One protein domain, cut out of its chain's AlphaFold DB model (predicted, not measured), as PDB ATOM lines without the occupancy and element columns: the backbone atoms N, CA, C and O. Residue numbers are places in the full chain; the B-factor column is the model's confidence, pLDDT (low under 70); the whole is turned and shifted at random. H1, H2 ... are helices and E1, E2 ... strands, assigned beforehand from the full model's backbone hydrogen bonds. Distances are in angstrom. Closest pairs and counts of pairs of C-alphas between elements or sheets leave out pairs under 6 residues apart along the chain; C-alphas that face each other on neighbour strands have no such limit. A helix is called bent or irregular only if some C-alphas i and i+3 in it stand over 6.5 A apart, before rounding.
ATOM      1  N   LEU A 378      27.764   5.498   9.337       92.44
ATOM      2  CA  LEU A 378      28.302   6.277  10.464       92.44
ATOM      3  C   LEU A 378      28.869   5.332  11.523       92.44
ATOM      4  O   LEU A 378      28.155   4.872  12.414       92.44
ATOM      5  N   GLU A 379      30.160   5.045  11.411       90.19
ATOM      6  CA  GLU A 379      30.857   4.121  12.311       90.19
ATOM      7  C   GLU A 379      31.243   4.779  13.640       90.19
ATOM      8  O   GLU A 379      30.953   4.249  14.711       90.19
ATOM      9  N   ASN A 380      31.879   5.950  13.579       93.25
ATOM     10  CA  ASN A 380      32.346   6.682  14.752       93.25
ATOM     11  C   ASN A 380      31.864   8.132  14.669       93.25
ATOM     12  O   ASN A 380      32.449   8.966  13.978       93.25
ATOM     13  N   TRP A 381      30.753   8.414  15.340       95.94
ATOM     14  CA  TRP A 381      30.098   9.715  15.323       95.94
ATOM     15  C   TRP A 381      29.479  10.023  16.685       95.94
ATOM     16  O   TRP A 381      29.268   9.129  17.511       95.94
ATOM     17  N   GLY A 382      29.196  11.299  16.929       96.19
ATOM     18  CA  GLY A 382      28.650  11.717  18.211       96.19
ATOM     19  C   GLY A 382      27.807  12.979  18.168       96.19
ATOM     20  O   GLY A 382      27.808  13.719  17.183       96.19
ATOM     21  N   ILE A 383      27.078  13.188  19.262       97.50
ATOM     22  CA  ILE A 383      26.171  14.309  19.492       97.50
ATOM     23  C   ILE A 383      26.697  15.120  20.679       97.50
ATOM     24  O   ILE A 383      26.855  14.574  21.770       97.50
ATOM     25  N   LEU A 384      26.964  16.408  20.461       96.81
ATOM     26  CA  LEU A 384      27.418  17.354  21.482       96.81
ATOM     27  C   LEU A 384      26.307  18.365  21.773       96.81
ATOM     28  O   LEU A 384      25.728  18.935  20.841       96.81
ATOM     29  N   TYR A 385      26.028  18.601  23.050       95.62
ATOM     30  CA  TYR A 385      25.015  19.559  23.495       95.62
ATOM     31  C   TYR A 385      25.328  20.096  24.898       95.62
ATOM     32  O   TYR A 385      26.095  19.494  25.648       95.62
ATOM     33  N   SER A 386      24.744  21.246  25.250       93.00
ATOM     34  CA  SER A 386      24.824  21.780  26.617       93.00
ATOM     35  C   SER A 386      23.872  21.021  27.537       93.00
ATOM     36  O   SER A 386      22.758  20.697  27.137       93.00
ATOM     37  N   ASP A 387      24.267  20.816  28.791       92.19
ATOM     38  CA  ASP A 387      23.416  20.271  29.858       92.19
ATOM     39  C   ASP A 387      22.022  20.928  29.959       92.19
ATOM     40  O   ASP A 387      21.030  20.249  30.235       92.19
ATOM     41  N   ARG A 388      21.914  22.221  29.644       90.50
ATOM     42  CA  ARG A 388      20.645  22.970  29.581       90.50
ATOM     43  C   ARG A 388      19.663  22.454  28.530       90.50
ATOM     44  O   ARG A 388      18.463  22.657  28.686       90.50
ATOM     45  N   ASP A 389      20.165  21.816  27.479       91.00
ATOM     46  CA  ASP A 389      19.388  21.286  26.357       91.00
ATOM     47  C   ASP A 389      19.175  19.761  26.467       91.00
ATOM     48  O   ASP A 389      18.727  19.135  25.505       91.00
ATOM     49  N   SER A 390      19.487  19.139  27.617       92.06
ATOM     50  CA  SER A 390      19.472  17.671  27.772       92.06
ATOM     51  C   SER A 390      18.121  17.045  27.445       92.06
ATOM     52  O   SER A 390      18.055  16.089  26.678       92.06
ATOM     53  N   ARG A 391      17.026  17.637  27.934       90.38
ATOM     54  CA  ARG A 391      15.671  17.148  27.647       90.38
ATOM     55  C   ARG A 391      15.365  17.184  26.147       90.38
ATOM     56  O   ARG A 391      14.896  16.201  25.582       90.38
ATOM     57  N   GLN A 392      15.656  18.305  25.487       90.81
ATOM     58  CA  GLN A 392      15.448  18.458  24.045       90.81
ATOM     59  C   GLN A 392      16.330  17.491  23.248       90.81
ATOM     60  O   GLN A 392      15.894  16.962  22.226       90.81
ATOM     61  N   ALA A 393      17.564  17.260  23.704       92.75
ATOM     62  CA  ALA A 393      18.487  16.317  23.094       92.75
ATOM     63  C   ALA A 393      17.975  14.875  23.205       92.75
ATOM     64  O   ALA A 393      18.018  14.148  22.216       92.75
ATOM     65  N   GLU A 394      17.454  14.465  24.362       92.00
ATOM     66  CA  GLU A 394      16.860  13.139  24.579       92.00
ATOM     67  C   GLU A 394      15.646  12.893  23.677       92.00
ATOM     68  O   GLU A 394      15.613  11.895  22.944       92.00
ATOM     69  N   ASP A 395      14.701  13.837  23.646       90.12
ATOM     70  CA  ASP A 395      13.517  13.778  22.778       90.12
ATOM     71  C   ASP A 395      13.915  13.693  21.293       90.12
ATOM     72  O   ASP A 395      13.371  12.897  20.514       90.12
ATOM     73  N   PHE A 396      14.913  14.487  20.896       94.69
ATOM     74  CA  PHE A 396      15.473  14.464  19.549       94.69
ATOM     75  C   PHE A 396      16.147  13.131  19.223       94.69
ATOM     76  O   PHE A 396      15.911  12.586  18.147       94.69
ATOM     77  N   MET A 397      16.961  12.585  20.128       94.50
ATOM     78  CA  MET A 397      17.645  11.306  19.930       94.50
ATOM     79  C   MET A 397      16.651  10.152  19.786       94.50
ATOM     80  O   MET A 397      16.869   9.272  18.954       94.50
ATOM     81  N   SER A 398      15.543  10.170  20.534       92.94
ATOM     82  CA  SER A 398      14.444   9.213  20.357       92.94
ATOM     83  C   SER A 398      13.859   9.295  18.941       92.94
ATOM     84  O   SER A 398      13.833   8.293  18.225       92.94
ATOM     85  N   CYS A 399      13.493  10.498  18.485       95.00
ATOM     86  CA  CYS A 399      12.960  10.699  17.132       95.00
ATOM     87  C   CYS A 399      13.976  10.340  16.038       95.00
ATOM     88  O   CYS A 399      13.611   9.772  15.010       95.00
ATOM     89  N   LEU A 400      15.256  10.654  16.252       95.69
ATOM     90  CA  LEU A 400      16.329  10.360  15.310       95.69
ATOM     91  C   LEU A 400      16.525   8.851  15.142       95.69
ATOM     92  O   LEU A 400      16.700   8.409  14.011       95.69
ATOM     93  N   ARG A 401      16.451   8.063  16.225       94.81
ATOM     94  CA  ARG A 401      16.513   6.591  16.157       94.81
ATOM     95  C   ARG A 401      15.368   6.021  15.324       94.81
ATOM     96  O   ARG A 401      15.631   5.240  14.415       94.81
ATOM     97  N   GLU A 402      14.135   6.478  15.563       93.44
ATOM     98  CA  GLU A 402      12.975   6.068  14.755       93.44
ATOM     99  C   GLU A 402      13.178   6.398  13.264       93.44
ATOM    100  O   GLU A 402      12.852   5.599  12.390       93.44
ATOM    101  N   SER A 403      13.717   7.583  12.957       93.44
ATOM    102  CA  SER A 403      14.009   8.004  11.581       93.44
ATOM    103  C   SER A 403      15.133   7.195  10.930       93.44
ATOM    104  O   SER A 403      15.035   6.866   9.751       93.44
ATOM    105  N   ILE A 404      16.192   6.866  11.676       94.31
ATOM    106  CA  ILE A 404      17.305   6.029  11.208       94.31
ATOM    107  C   ILE A 404      16.791   4.648  10.804       94.31
ATOM    108  O   ILE A 404      17.105   4.179   9.712       94.31
ATOM    109  N   GLU A 405      15.981   4.027  11.661       93.19
ATOM    110  CA  GLU A 405      15.396   2.711  11.409       93.19
ATOM    111  C   GLU A 405      14.462   2.748  10.196       93.19
ATOM    112  O   GLU A 405      14.613   1.959   9.261       93.19
ATOM    113  N   TYR A 406      13.563   3.736  10.151       90.69
ATOM    114  CA  TYR A 406      12.614   3.911   9.055       90.69
ATOM    115  C   TYR A 406      13.305   4.134   7.699       90.69
ATOM    116  O   TYR A 406      12.950   3.507   6.700       90.69
ATOM    117  N   CYS A 407      14.336   4.985   7.655       90.50
ATOM    118  CA  CYS A 407      15.130   5.233   6.450       90.50
ATOM    119  C   CYS A 407      16.189   4.151   6.181       90.50
ATOM    120  O   CYS A 407      16.925   4.273   5.203       90.50
ATOM    121  N   LYS A 408      16.301   3.118   7.031       91.31
ATOM    122  CA  LYS A 408      17.342   2.077   6.960       91.31
ATOM    123  C   LYS A 408      18.750   2.672   6.836       91.31
ATOM    124  O   LYS A 408      19.585   2.197   6.064       91.31
ATOM    125  N   PHE A 409      18.995   3.767   7.556       92.56
ATOM    126  CA  PHE A 409      20.256   4.490   7.500       92.56
ATOM    127  C   PHE A 409      21.340   3.686   8.224       92.56
ATOM    128  O   PHE A 409      21.192   3.344   9.394       92.56
ATOM    129  N   GLN A 410      22.444   3.387   7.543       91.44
ATOM    130  CA  GLN A 410      23.535   2.608   8.128       91.44
ATOM    131  C   GLN A 410      24.312   3.463   9.142       91.44
ATOM    132  O   GLN A 410      25.047   4.377   8.770       91.44
ATOM    133  N   CYS A 411      24.156   3.191  10.437       93.44
ATOM    134  CA  CYS A 411      24.939   3.849  11.482       93.44
ATOM    135  C   CYS A 411      25.006   3.023  12.768       93.44
ATOM    136  O   CYS A 411      24.039   2.363  13.148       93.44
ATOM    137  N   LYS A 412      26.127   3.135  13.484       94.12
ATOM    138  CA  LYS A 412      26.243   2.706  14.883       94.12
ATOM    139  C   LYS A 412      25.544   3.698  15.813       94.12
ATOM    140  O   LYS A 412      25.240   4.821  15.415       94.12
ATOM    141  N   ALA A 413      25.302   3.302  17.062       92.75
ATOM    142  CA  ALA A 413      24.763   4.214  18.068       92.75
ATOM    143  C   ALA A 413      25.712   5.419  18.276       92.75
ATOM    144  O   ALA A 413      26.921   5.212  18.411       92.75
ATOM    145  N   PRO A 414      25.199   6.666  18.296       94.25
ATOM    146  CA  PRO A 414      26.037   7.842  18.497       94.25
ATOM    147  C   PRO A 414      26.569   7.903  19.929       94.25
ATOM    148  O   PRO A 414      25.846   7.605  20.880       94.25
ATOM    149  N   ARG A 415      27.804   8.383  20.091       95.38
ATOM    150  CA  ARG A 415      28.328   8.781  21.406       95.38
ATOM    151  C   ARG A 415      27.751  10.139  21.802       95.38
ATOM    152  O   ARG A 415      27.706  11.049  20.977       95.38
ATOM    153  N   THR A 416      27.323  10.296  23.046       96.25
ATOM    154  CA  THR A 416      26.762  11.556  23.557       96.25
ATOM    155  C   THR A 416      27.761  12.267  24.454       96.25
ATOM    156  O   THR A 416      28.317  11.647  25.357       96.25
ATOM    157  N   PHE A 417      27.946  13.566  24.239       96.06
ATOM    158  CA  PHE A 417      28.851  14.402  25.025       96.06
ATOM    159  C   PHE A 417      28.086  15.621  25.543       96.06
ATOM    160  O   PHE A 417      27.613  16.446  24.759       96.06
ATOM    161  N   VAL A 418      27.956  15.713  26.866       95.69
ATOM    162  CA  VAL A 418      27.242  16.798  27.549       95.69
ATOM    163  C   VAL A 418      28.256  17.805  28.067       95.69
ATOM    164  O   VAL A 418      29.214  17.425  28.737       95.69
ATOM    165  N   LEU A 419      28.057  19.085  27.752       93.94
ATOM    166  CA  LEU A 419      28.928  20.166  28.198       93.94
ATOM    167  C   LEU A 419      28.217  21.060  29.218       93.94
ATOM    168  O   LEU A 419      27.096  21.511  28.992       93.94
ATOM    169  N   HIS A 420      28.917  21.392  30.300       89.00
ATOM    170  CA  HIS A 420      28.452  22.314  31.347       89.00
ATOM    171  C   HIS A 420      28.863  23.775  31.088       89.00
ATOM    172  O   HIS A 420      28.904  24.601  31.999       89.00
ATOM    173  N   SER A 421      29.225  24.109  29.846       85.31
ATOM    174  CA  SER A 421      29.743  25.425  29.471       85.31
ATOM    175  C   SER A 421      29.297  25.828  28.070       85.31
ATOM    176  O   SER A 421      29.190  25.007  27.160       85.31
ATOM    177  N   ASN A 422      29.085  27.132  27.896       83.44
ATOM    178  CA  ASN A 422      28.820  27.771  26.606       83.44
ATOM    179  C   ASN A 422      30.034  28.561  26.092       83.44
ATOM    180  O   ASN A 422      29.885  29.418  25.222       83.44
ATOM    181  N   ARG A 423      31.224  28.316  26.654       90.38
ATOM    182  CA  ARG A 423      32.482  28.900  26.182       90.38
ATOM    183  C   ARG A 423      33.046  28.065  25.042       90.38
ATOM    184  O   ARG A 423      33.048  26.840  25.111       90.38
ATOM    185  N   ILE A 424      33.527  28.726  23.996       91.12
ATOM    186  CA  ILE A 424      34.032  28.058  22.793       91.12
ATOM    187  C   ILE A 424      35.237  27.157  23.093       91.12
ATOM    188  O   ILE A 424      35.364  26.089  22.498       91.12
ATOM    189  N   GLU A 425      36.082  27.546  24.048       94.25
ATOM    190  CA  GLU A 425      37.282  26.809  24.448       94.25
ATOM    191  C   GLU A 425      36.937  25.410  24.973       94.25
ATOM    192  O   GLU A 425      37.605  24.437  24.624       94.25
ATOM    193  N   ASP A 426      35.855  25.291  25.748       94.38
ATOM    194  CA  ASP A 426      35.409  24.015  26.313       94.38
ATOM    195  C   ASP A 426      34.844  23.086  25.229       94.38
ATOM    196  O   ASP A 426      35.101  21.880  25.239       94.38
ATOM    197  N   TRP A 427      34.131  23.645  24.245       95.25
ATOM    198  CA  TRP A 427      33.618  22.891  23.098       95.25
ATOM    199  C   TRP A 427      34.749  22.375  22.207       95.25
ATOM    200  O   TRP A 427      34.732  21.209  21.816       95.25
ATOM    201  N   ILE A 428      35.746  23.216  21.914       95.44
ATOM    202  CA  ILE A 428      36.930  22.812  21.144       95.44
ATOM    203  C   ILE A 428      37.715  21.737  21.901       95.44
ATOM    204  O   ILE A 428      38.004  20.692  21.326       95.44
ATOM    205  N   LYS A 429      37.956  21.920  23.206       96.25
ATOM    206  CA  LYS A 429      38.641  20.928  24.047       96.25
ATOM    207  C   LYS A 429      37.927  19.574  24.042       96.25
ATOM    208  O   LYS A 429      38.580  18.535  23.953       96.25
ATOM    209  N   GLN A 430      36.595  19.565  24.114       96.56
ATOM    210  CA  GLN A 430      35.819  18.328  24.025       96.56
ATOM    211  C   GLN A 430      35.965  17.659  22.650       96.56
ATOM    212  O   GLN A 430      36.082  16.435  22.575       96.56
ATOM    213  N   ILE A 431      35.980  18.437  21.563       96.88
ATOM    214  CA  ILE A 431      36.215  17.924  20.205       96.88
ATOM    215  C   ILE A 431      37.623  17.322  20.090       96.88
ATOM    216  O   ILE A 431      37.756  16.207  19.585       96.88
ATOM    217  N   ASP A 432      38.651  17.997  20.607       96.94
ATOM    218  CA  ASP A 432      40.030  17.491  20.637       96.94
ATOM    219  C   ASP A 432      40.126  16.145  21.367       96.94
ATOM    220  O   ASP A 432      40.744  15.203  20.869       96.94
ATOM    221  N   GLN A 433      39.455  16.006  22.514       96.25
ATOM    222  CA  GLN A 433      39.406  14.741  23.255       96.25
ATOM    223  C   GLN A 433      38.750  13.616  22.445       96.25
ATOM    224  O   GLN A 433      39.270  12.500  22.412       96.25
ATOM    225  N   ILE A 434      37.636  13.896  21.756       95.62
ATOM    226  CA  ILE A 434      36.961  12.918  20.883       95.62
ATOM    227  C   ILE A 434      37.912  12.446  19.781       95.62
ATOM    228  O   ILE A 434      37.978  11.252  19.472       95.62
ATOM    229  N   VAL A 435      38.658  13.378  19.193       95.00
ATOM    230  CA  VAL A 435      39.627  13.111  18.130       95.00
ATOM    231  C   VAL A 435      40.795  12.270  18.627       95.00
ATOM    232  O   VAL A 435      41.148  11.290  17.972       95.00
ATOM    233  N   GLN A 436      41.354  12.600  19.791       95.06
ATOM    234  CA  GLN A 436      42.433  11.835  20.420       95.06
ATOM    235  C   GLN A 436      41.995  10.398  20.716       95.06
ATOM    236  O   GLN A 436      42.661   9.452  20.297       95.06
ATOM    237  N   GLN A 437      40.825  10.219  21.337       94.12
ATOM    238  CA  GLN A 437      40.244   8.897  21.611       94.12
ATOM    239  C   GLN A 437      39.971   8.093  20.332       94.12
ATOM    240  O   GLN A 437      40.015   6.866  20.341       94.12
ATOM    241  N   SER A 438      39.676   8.782  19.230       92.31
ATOM    242  CA  SER A 438      39.401   8.171  17.929       92.31
ATOM    243  C   SER A 438      40.655   7.927  17.087       92.31
ATOM    244  O   SER A 438      40.529   7.382  15.994       92.31
ATOM    245  N   GLN A 439      41.846   8.304  17.569       92.50
ATOM    246  CA  GLN A 439      43.116   8.220  16.833       92.50
ATOM    247  C   GLN A 439      43.146   9.084  15.557       92.50
ATOM    248  O   GLN A 439      43.695   8.697  14.523       92.50
ATOM    249  N   GLY A 440      42.554  10.277  15.632       91.12
ATOM    250  CA  GLY A 440      42.640  11.311  14.601       91.12
ATOM    251  C   GLY A 440      41.294  11.703  13.975       91.12
ATOM    252  O   GLY A 440      40.335  10.925  13.984       91.12
ATOM    253  N   PRO A 441      41.199  12.919  13.404       89.44
ATOM    254  CA  PRO A 441      39.946  13.470  12.876       89.44
ATOM    255  C   PRO A 441      39.393  12.657  11.697       89.44
ATOM    256  O   PRO A 441      38.183  12.524  11.526       89.44
ATOM    257  N   GLN A 442      40.268  12.024  10.916       87.88
ATOM    258  CA  GLN A 442      39.910  11.156   9.797       87.88
ATOM    259  C   GLN A 442      39.111   9.916  10.220       87.88
ATOM    260  O   GLN A 442      38.361   9.381   9.403       87.88
ATOM    261  N   LYS A 443      39.246   9.478  11.482       91.12
ATOM    262  CA  LYS A 443      38.513   8.350  12.070       91.12
ATOM    263  C   LYS A 443      37.164   8.756  12.668       91.12
ATOM    264  O   LYS A 443      36.409   7.877  13.070       91.12
ATOM    265  N   VAL A 444      36.848  10.051  12.726       93.19
ATOM    266  CA  VAL A 444      35.527  10.557  13.116       93.19
ATOM    267  C   VAL A 444      34.718  10.841  11.848       93.19
ATOM    268  O   VAL A 444      35.120  11.621  10.975       93.19
ATOM    269  N   THR A 445      33.568  10.181  11.717       92.12
ATOM    270  CA  THR A 445      32.709  10.293  10.534       92.12
ATOM    271  C   THR A 445      31.923  11.603  10.548       92.12
ATOM    272  O   THR A 445      31.913  12.311   9.542       92.12
ATOM    273  N   LEU A 446      31.292  11.939  11.681       95.06
ATOM    274  CA  LEU A 446      30.434  13.116  11.831       95.06
ATOM    275  C   LEU A 446      30.357  13.585  13.296       95.06
ATOM    276  O   LEU A 446      30.293  12.761  14.207       95.06
ATOM    277  N   LEU A 447      30.253  14.898  13.512       97.31
ATOM    278  CA  LEU A 447      29.789  15.486  14.776       97.31
ATOM    279  C   LEU A 447      28.468  16.244  14.584       97.31
ATOM    280  O   LEU A 447      28.370  17.143  13.745       97.31
ATOM    281  N   LEU A 448      27.449  15.902  15.371       97.31
ATOM    282  CA  LEU A 448      26.173  16.612  15.425       97.31
ATOM    283  C   LEU A 448      26.162  17.528  16.651       97.31
ATOM    284  O   LEU A 448      26.388  17.081  17.767       97.31
ATOM    285  N   LEU A 449      25.900  18.813  16.447       96.25
ATOM    286  CA  LEU A 449      25.939  19.839  17.482       96.25
ATOM    287  C   LEU A 449      24.530  20.387  17.708       96.25
ATOM    288  O   LEU A 449      23.909  20.894  16.767       96.25
ATOM    289  N   ILE A 450      24.040  20.321  18.942       95.31
ATOM    290  CA  ILE A 450      22.820  21.016  19.361       95.31
ATOM    291  C   ILE A 450      23.256  22.320  20.018       95.31
ATOM    292  O   ILE A 450      23.905  22.309  21.061       95.31
ATOM    293  N   LEU A 451      22.945  23.443  19.372       93.50
ATOM    294  CA  LEU A 451      23.357  24.767  19.826       93.50
ATOM    295  C   LEU A 451      22.151  25.603  20.249       93.50
ATOM    296  O   LEU A 451      21.086  25.553  19.630       93.50
ATOM    297  N   ASN A 452      22.349  26.444  21.255       88.56
ATOM    298  CA  ASN A 452      21.397  27.483  21.618       88.56
ATOM    299  C   ASN A 452      21.732  28.800  20.892       88.56
ATOM    300  O   ASN A 452      22.888  29.090  20.570       88.56
ATOM    301  N   GLY A 453      20.706  29.605  20.631       85.62
ATOM    302  CA  GLY A 453      20.829  30.945  20.081       85.62
ATOM    303  C   GLY A 453      19.900  31.222  18.898       85.62
ATOM    304  O   GLY A 453      19.265  30.320  18.343       85.62
ATOM    305  N   PRO A 454      19.814  32.497  18.493       81.75
ATOM    306  CA  PRO A 454      19.007  32.913  17.358       81.75
ATOM    307  C   PRO A 454      19.516  32.315  16.042       81.75
ATOM    308  O   PRO A 454      20.717  32.167  15.795       81.75
ATOM    309  N   LYS A 455      18.583  32.017  15.134       80.31
ATOM    310  CA  LYS A 455      18.911  31.562  13.780       80.31
ATOM    311  C   LYS A 455      19.822  32.584  13.086       80.31
ATOM    312  O   LYS A 455      19.489  33.762  13.040       80.31
ATOM    313  N   LYS A 456      20.916  32.104  12.480       75.19
ATOM    314  CA  LYS A 456      21.988  32.878  11.806       75.19
ATOM    315  C   LYS A 456      22.946  33.664  12.711       75.19
ATOM    316  O   LYS A 456      23.948  34.144  12.198       75.19
ATOM    317  N   SER A 457      22.691  33.768  14.011       75.00
ATOM    318  CA  SER A 457      23.562  34.488  14.953       75.00
ATOM    319  C   SER A 457      23.777  33.718  16.257       75.00
ATOM    320  O   SER A 457      24.019  34.304  17.308       75.00
ATOM    321  N   ALA A 458      23.695  32.385  16.190       81.00
ATOM    322  CA  ALA A 458      24.030  31.509  17.303       81.00
ATOM    323  C   ALA A 458      25.521  31.697  17.672       81.00
ATOM    324  O   ALA A 458      26.367  31.468  16.801       81.00
ATOM    325  N   PRO A 459      25.855  32.089  18.920       82.44
ATOM    326  CA  PRO A 459      27.202  32.546  19.282       82.44
ATOM    327  C   PRO A 459      28.327  31.557  18.954       82.44
ATOM    328  O   PRO A 459      29.358  31.952  18.429       82.44
ATOM    329  N   LEU A 460      28.106  30.260  19.196       89.44
ATOM    330  CA  LEU A 460      29.121  29.215  19.007       89.44
ATOM    331  C   LEU A 460      29.258  28.726  17.559       89.44
ATOM    332  O   LEU A 460      30.241  28.078  17.201       89.44
ATOM    333  N   TYR A 461      28.261  28.992  16.714       90.31
ATOM    334  CA  TYR A 461      28.146  28.341  15.412       90.31
ATOM    335  C   TYR A 461      29.326  28.654  14.489       90.31
ATOM    336  O   TYR A 461      29.893  27.745  13.884       90.31
ATOM    337  N   THR A 462      29.679  29.934  14.370       87.38
ATOM    338  CA  THR A 462      30.724  30.405  13.454       87.38
ATOM    339  C   THR A 462      32.087  29.848  13.843       87.38
ATOM    340  O   THR A 462      32.796  29.333  12.980       87.38
ATOM    341  N   ASP A 463      32.431  29.898  15.131       88.50
ATOM    342  CA  ASP A 463      33.754  29.502  15.609       88.50
ATOM    343  C   ASP A 463      33.946  27.984  15.588       88.50
ATOM    344  O   ASP A 463      34.954  27.518  15.057       88.50
ATOM    345  N   ILE A 464      32.952  27.199  16.032       92.38
ATOM    346  CA  ILE A 464      33.026  25.733  15.928       92.38
ATOM    347  C   ILE A 464      33.108  25.312  14.459       92.38
ATOM    348  O   ILE A 464      33.912  24.454  14.099       92.38
ATOM    349  N   LYS A 465      32.304  25.924  13.578       91.06
ATOM    350  CA  LYS A 465      32.363  25.602  12.147       91.06
ATOM    351  C   LYS A 465      33.708  25.948  11.537       91.06
ATOM    352  O   LYS A 465      34.187  25.144  10.751       91.06
ATOM    353  N   ARG A 466      34.307  27.089  11.892       88.44
ATOM    354  CA  ARG A 466      35.646  27.480  11.430       88.44
ATOM    355  C   ARG A 466      36.696  26.456  11.859       88.44
ATOM    356  O   ARG A 466      37.460  25.997  11.017       88.44
ATOM    357  N   TYR A 467      36.672  26.057  13.126       91.50
ATOM    358  CA  TYR A 467      37.588  25.055  13.663       91.50
ATOM    359  C   TYR A 467      37.435  23.699  12.947       91.50
ATOM    360  O   TYR A 467      38.413  23.135  12.463       91.50
ATOM    361  N   LEU A 468      36.198  23.220  12.760       92.94
ATOM    362  CA  LEU A 468      35.920  21.914  12.141       92.94
ATOM    363  C   LEU A 468      36.184  21.833  10.625       92.94
ATOM    364  O   LEU A 468      36.217  20.740  10.066       92.94
ATOM    365  N   ILE A 469      36.320  22.966   9.930       89.56
ATOM    366  CA  ILE A 469      36.631  22.976   8.489       89.56
ATOM    367  C   ILE A 469      38.097  23.260   8.185       89.56
ATOM    368  O   ILE A 469      38.554  22.896   7.105       89.56
ATOM    369  N   ASN A 470      38.817  23.910   9.099       87.75
ATOM    370  CA  ASN A 470      40.203  24.320   8.899       87.75
ATOM    371  C   ASN A 470      41.161  23.440   9.712       87.75
ATOM    372  O   ASN A 470      41.960  22.694   9.143       87.75
ATOM    373  N   ASP A 471      41.028  23.500  11.036       88.75
ATOM    374  CA  ASP A 471      41.992  22.948  11.989       88.75
ATOM    375  C   ASP A 471      41.717  21.466  12.297       88.75
ATOM    376  O   ASP A 471      42.643  20.671  12.433       88.75
ATOM    377  N   CYS A 472      40.441  21.070  12.336       92.38
ATOM    378  CA  CYS A 472      40.013  19.719  12.693       92.38
ATOM    379  C   CYS A 472      38.964  19.191  11.695       92.38
ATOM    380  O   CYS A 472      37.766  19.291  11.960       92.38
ATOM    381  N   PRO A 473      39.382  18.662  10.525       91.56
ATOM    382  CA  PRO A 473      38.519  18.452   9.359       91.56
ATOM    383  C   PRO A 473      37.519  17.305   9.535       91.56
ATOM    384  O   PRO A 473      37.710  16.195   9.033       91.56
ATOM    385  N   ILE A 474      36.419  17.587  10.230       92.88
ATOM    386  CA  ILE A 474      35.353  16.633  10.533       92.88
ATOM    387  C   ILE A 474      34.032  17.179  10.002       92.88
ATOM    388  O   ILE A 474      33.626  18.311  10.288       92.88
ATOM    389  N   ALA A 475      33.320  16.346   9.241       93.44
ATOM    390  CA  ALA A 475      31.978  16.675   8.786       93.44
ATOM    391  C   ALA A 475      31.076  16.957   9.995       93.44
ATOM    392  O   ALA A 475      31.073  16.217  10.979       93.44
ATOM    393  N   SER A 476      30.296  18.034   9.937       94.94
ATOM    394  CA  SER A 476      29.469  18.425  11.076       94.94
ATOM    395  C   SER A 476      28.076  18.893  10.694       94.94
ATOM    396  O   SER A 476      27.858  19.598   9.700       94.94
ATOM    397  N   GLN A 477      27.121  18.557  11.548       95.88
ATOM    398  CA  GLN A 477      25.729  18.957  11.437       95.88
ATOM    399  C   GLN A 477      25.346  19.798  12.649       95.88
ATOM    400  O   GLN A 477      25.738  19.480  13.761       95.88
ATOM    401  N   VAL A 478      24.592  20.875  12.441       95.12
ATOM    402  CA  VAL A 478      24.116  21.726  13.539       95.12
ATOM    403  C   VAL A 478      22.598  21.732  13.534       95.12
ATOM    404  O   VAL A 478      21.981  21.845  12.473       95.12
ATOM    405  N   ILE A 479      22.009  21.659  14.721       95.06
ATOM    406  CA  ILE A 479      20.594  21.913  14.965       95.06
ATOM    407  C   ILE A 479      20.456  22.913  16.113       95.06
ATOM    408  O   ILE A 479      21.249  22.912  17.049       95.06
ATOM    409  N   LEU A 480      19.481  23.814  16.015       93.62
ATOM    410  CA  LEU A 480      19.199  24.758  17.092       93.62
ATOM    411  C   LEU A 480      18.228  24.128  18.086       93.62
ATOM    412  O   LEU A 480      17.235  23.539  17.656       93.62
ATOM    413  N   SER A 481      18.453  24.335  19.382       91.50
ATOM    414  CA  SER A 481      17.538  23.888  20.445       91.50
ATOM    415  C   SER A 481      16.100  24.394  20.211       91.50
ATOM    416  O   SER A 481      15.132  23.639  20.284       91.50
ATOM    417  N   SER A 482      15.941  25.633  19.727       90.00
ATOM    418  CA  SER A 482      14.632  26.197  19.353       90.00
ATOM    419  C   SER A 482      13.902  25.429  18.239       90.00
ATOM    420  O   SER A 482      12.678  25.467  18.164       90.00
ATOM    421  N   THR A 483      14.639  24.758  17.346       90.81
ATOM    422  CA  THR A 483      14.067  23.927  16.272       90.81
ATOM    423  C   THR A 483      13.525  22.605  16.819       90.81
ATOM    424  O   THR A 483      12.617  22.030  16.222       90.81
ATOM    425  N   LEU A 484      14.058  22.148  17.957       90.44
ATOM    426  CA  LEU A 484      13.635  20.935  18.655       90.44
ATOM    427  C   LEU A 484      12.436  21.168  19.581       90.44
ATOM    428  O   LEU A 484      11.694  20.227  19.844       90.44
ATOM    429  N   ASN A 485      12.172  22.415  19.985       88.19
ATOM    430  CA  ASN A 485      10.943  22.813  20.685       88.19
ATOM    431  C   ASN A 485       9.728  22.824  19.735       88.19
ATOM    432  O   ASN A 485       9.138  23.865  19.442       88.19
ATOM    433  N   GLN A 486       9.373  21.659  19.201       89.12
ATOM    434  CA  GLN A 486       8.230  21.437  18.322       89.12
ATOM    435  C   GLN A 486       7.519  20.132  18.712       89.12
ATOM    436  O   GLN A 486       8.135  19.254  19.313       89.12
ATOM    437  N   PRO A 487       6.240  19.946  18.338       89.25
ATOM    438  CA  PRO A 487       5.558  18.668  18.521       89.25
ATOM    439  C   PRO A 487       6.325  17.507  17.871       89.25
ATOM    440  O   PRO A 487       6.870  17.672  16.775       89.25
ATOM    441  N   LYS A 488       6.293  16.318  18.493       85.56
ATOM    442  CA  LYS A 488       7.060  15.121  18.083       85.56
ATOM    443  C   LYS A 488       6.979  14.822  16.577       85.56
ATOM    444  O   LYS A 488       7.996  14.579  15.935       85.56
ATOM    445  N   GLY A 489       5.787  14.928  15.979       85.56
ATOM    446  CA  GLY A 489       5.595  14.708  14.538       85.56
ATOM    447  C   GLY A 489       6.428  15.641  13.646       85.56
ATOM    448  O   GLY A 489       6.997  15.196  12.651       85.56
ATOM    449  N   LYS A 490       6.582  16.919  14.027       88.50
ATOM    450  CA  LYS A 490       7.445  17.865  13.299       88.50
ATOM    451  C   LYS A 490       8.925  17.553  13.501       88.50
ATOM    452  O   LYS A 490       9.690  17.665  12.544       88.50
ATOM    453  N   VAL A 491       9.324  17.146  14.710       90.25
ATOM    454  CA  VAL A 491      10.708  16.735  15.009       90.25
ATOM    455  C   VAL A 491      11.106  15.542  14.140       90.25
ATOM    456  O   VAL A 491      12.170  15.571  13.531       90.25
ATOM    457  N   LYS A 492      10.217  14.563  13.945       88.75
ATOM    458  CA  LYS A 492      10.452  13.429  13.035       88.75
ATOM    459  C   LYS A 492      10.689  13.863  11.582       88.75
ATOM    460  O   LYS A 492      11.631  13.405  10.939       88.75
ATOM    461  N   THR A 493       9.898  14.809  11.065       89.06
ATOM    462  CA  THR A 493      10.143  15.392   9.729       89.06
ATOM    463  C   THR A 493      11.496  16.109   9.654       89.06
ATOM    464  O   THR A 493      12.176  16.039   8.630       89.06
ATOM    465  N   ILE A 494      11.903  16.790  10.731       92.38
ATOM    466  CA  ILE A 494      13.223  17.424  10.833       92.38
ATOM    467  C   ILE A 494      14.331  16.363  10.803       92.38
ATOM    468  O   ILE A 494      15.274  16.526  10.033       92.38
ATOM    469  N   CYS A 495      14.204  15.266  11.560       94.31
ATOM    470  CA  CYS A 495      15.159  14.153  11.567       94.31
ATOM    471  C   CYS A 495      15.353  13.554  10.167       94.31
ATOM    472  O   CYS A 495      16.491  13.376   9.741       94.31
ATOM    473  N   ASN A 496      14.278  13.331   9.405       91.00
ATOM    474  CA  ASN A 496      14.382  12.789   8.042       91.00
ATOM    475  C   ASN A 496      15.172  13.722   7.110       91.00
ATOM    476  O   ASN A 496      16.075  13.280   6.400       91.00
ATOM    477  N   LYS A 497      14.904  15.033   7.165       92.69
ATOM    478  CA  LYS A 497      15.678  16.033   6.408       92.69
ATOM    479  C   LYS A 497      17.132  16.100   6.873       92.69
ATOM    480  O   LYS A 497      18.032  16.278   6.058       92.69
ATOM    481  N   LEU A 498      17.372  15.927   8.170       94.94
ATOM    482  CA  LEU A 498      18.711  15.907   8.744       94.94
ATOM    483  C   LEU A 498      19.537  14.725   8.228       94.94
ATOM    484  O   LEU A 498      20.697  14.911   7.877       94.94
ATOM    485  N   LEU A 499      18.943  13.532   8.141       95.12
ATOM    486  CA  LEU A 499      19.616  12.333   7.631       95.12
ATOM    487  C   LEU A 499      20.029  12.481   6.163       95.12
ATOM    488  O   LEU A 499      21.131  12.076   5.802       95.12
ATOM    489  N   VAL A 500      19.198  13.123   5.335       94.81
ATOM    490  CA  VAL A 500      19.555  13.487   3.952       94.81
ATOM    491  C   VAL A 500      20.802  14.377   3.924       94.81
ATOM    492  O   VAL A 500      21.749  14.092   3.190       94.81
ATOM    493  N   GLN A 501      20.839  15.429   4.751       95.19
ATOM    494  CA  GLN A 501      22.004  16.319   4.830       95.19
ATOM    495  C   GLN A 501      23.250  15.587   5.325       95.19
ATOM    496  O   GLN A 501      24.333  15.772   4.774       95.19
ATOM    497  N   ILE A 502      23.104  14.749   6.355       95.69
ATOM    498  CA  ILE A 502      24.198  13.948   6.902       95.69
ATOM    499  C   ILE A 502      24.759  13.030   5.819       95.69
ATOM    500  O   ILE A 502      25.966  13.059   5.606       95.69
ATOM    501  N   CYS A 503      23.905  12.303   5.089       94.88
ATOM    502  CA  CYS A 503      24.297  11.439   3.972       94.88
ATOM    503  C   CYS A 503      25.220  12.172   2.988       94.88
ATOM    504  O   CYS A 503      26.346  11.738   2.757       94.88
ATOM    505  N   ALA A 504      24.786  13.332   2.491       94.19
ATOM    506  CA  ALA A 504      25.558  14.148   1.556       94.19
ATOM    507  C   ALA A 504      26.868  14.704   2.163       94.19
ATOM    508  O   ALA A 504      27.896  14.786   1.489       94.19
ATOM    509  N   LYS A 505      26.867  15.055   3.456       93.62
ATOM    510  CA  LYS A 505      28.053  15.552   4.181       93.62
ATOM    511  C   LYS A 505      29.106  14.494   4.459       93.62
ATOM    512  O   LYS A 505      30.256  14.850   4.697       93.62
ATOM    513  N   VAL A 506      28.735  13.219   4.456       91.88
ATOM    514  CA  VAL A 506      29.685  12.116   4.643       91.88
ATOM    515  C   VAL A 506      30.062  11.434   3.322       91.88
ATOM    516  O   VAL A 506      30.744  10.417   3.346       91.88
ATOM    517  N   GLY A 507      29.664  12.008   2.178       89.69
ATOM    518  CA  GLY A 507      30.028  11.528   0.834       89.69
ATOM    519  C   GLY A 507      29.049  10.521   0.218       89.69
ATOM    520  O   GLY A 507      29.355   9.903  -0.807       89.69
TER     521      GLY A 507
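What this domain is: This is residues 378 to 507 of the 773 residues of the protein "PAZ and PIWI domain protein" of Paramecium tetraurelia (UniProt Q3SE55). A twisted sheet of four parallel strands forms the core, with helices packed over both its faces: H1 and H5 cover one face, H2 and H3 the other. The short helix H4 follows directly on the edge strand E4 and only grazes the sheet. The printed part has 130 residues, with four named strands and five named helices in the order E1 H1 E2 H2 E3 H3 E4 H4 H5; the sheet's order is E2 E1 E3 E4, and the class is mixed, helices and strands. The whole is compact, with a radius of gyration of the C-alphas of 13.9 A, and rounded, spanning 36 by 30 by 22 A.

Where its parts are: The strands are E1, residues 381 to 386, 17.3 A long from C-alpha 381 at (30.098, 9.715, 15.323); E2, residues 415 to 419; E3, residues 446 to 451, 15.8 A; and E4, residues 476 to 480. The helices are H1, residues 387 to 406, 28.6 A; H2, residues 424 to 437, 20.2 A; H3, residues 461 to 470, 14.3 A; H4, residues 481 to 484; and H5, residues 488 to 505, 25.2 A, ending with C-alpha 505 at (28.053, 15.552, 4.181). H1 is irregular, with C-alphas 388 and 391 7.9 A apart, and has a kink of 38 degrees near residue 394.

How they stand to each other: Inner strands E1 and E3 are parallel at 14 degrees, with N 384 and O 448 2.8 A apart, within hydrogen-bond range. Across E2 and E1, N 383 and O 415 are 2.8 A apart; across E3 and E4, N 449 and O 477 are 2.8 A apart. H1 is over E1 and E3 at a height of 9.4 A over the sheet. On the same face H5 is over E4, at a height of 10.5 A. They touch, about perpendicular at 76 degrees, the closest C-alphas being those of Leu 400 and Cys 495, 5.5 A apart. On the opposite face H2 is over E2 and E1, and H3 over E3 and E4. These two touch at a steep tilt of 38 degrees, only just steep, the closest C-alphas being those of Ile 428 and Ile 464, 7.1 A apart. E1, H1, E2 and E3, H3, E4 are strand-helix-strand units, parallel neighbour strands joined through a helix; E2, H2, E3 is a split one, with E1 between its strands; the three crossovers are right-handed. Every O i to N i+4 pair is within hydrogen-bond range in H2, H3 and H5, and 14 of 16 are in H1; H4 is too short for such a pair.

The domain as a whole: The C-alphas of Gln 439 and Pro 487, 39.0 A apart, are the two farthest apart. The printed part has no cut and no long link. Its mean pLDDT is 91.9, and no printed residue is under 70.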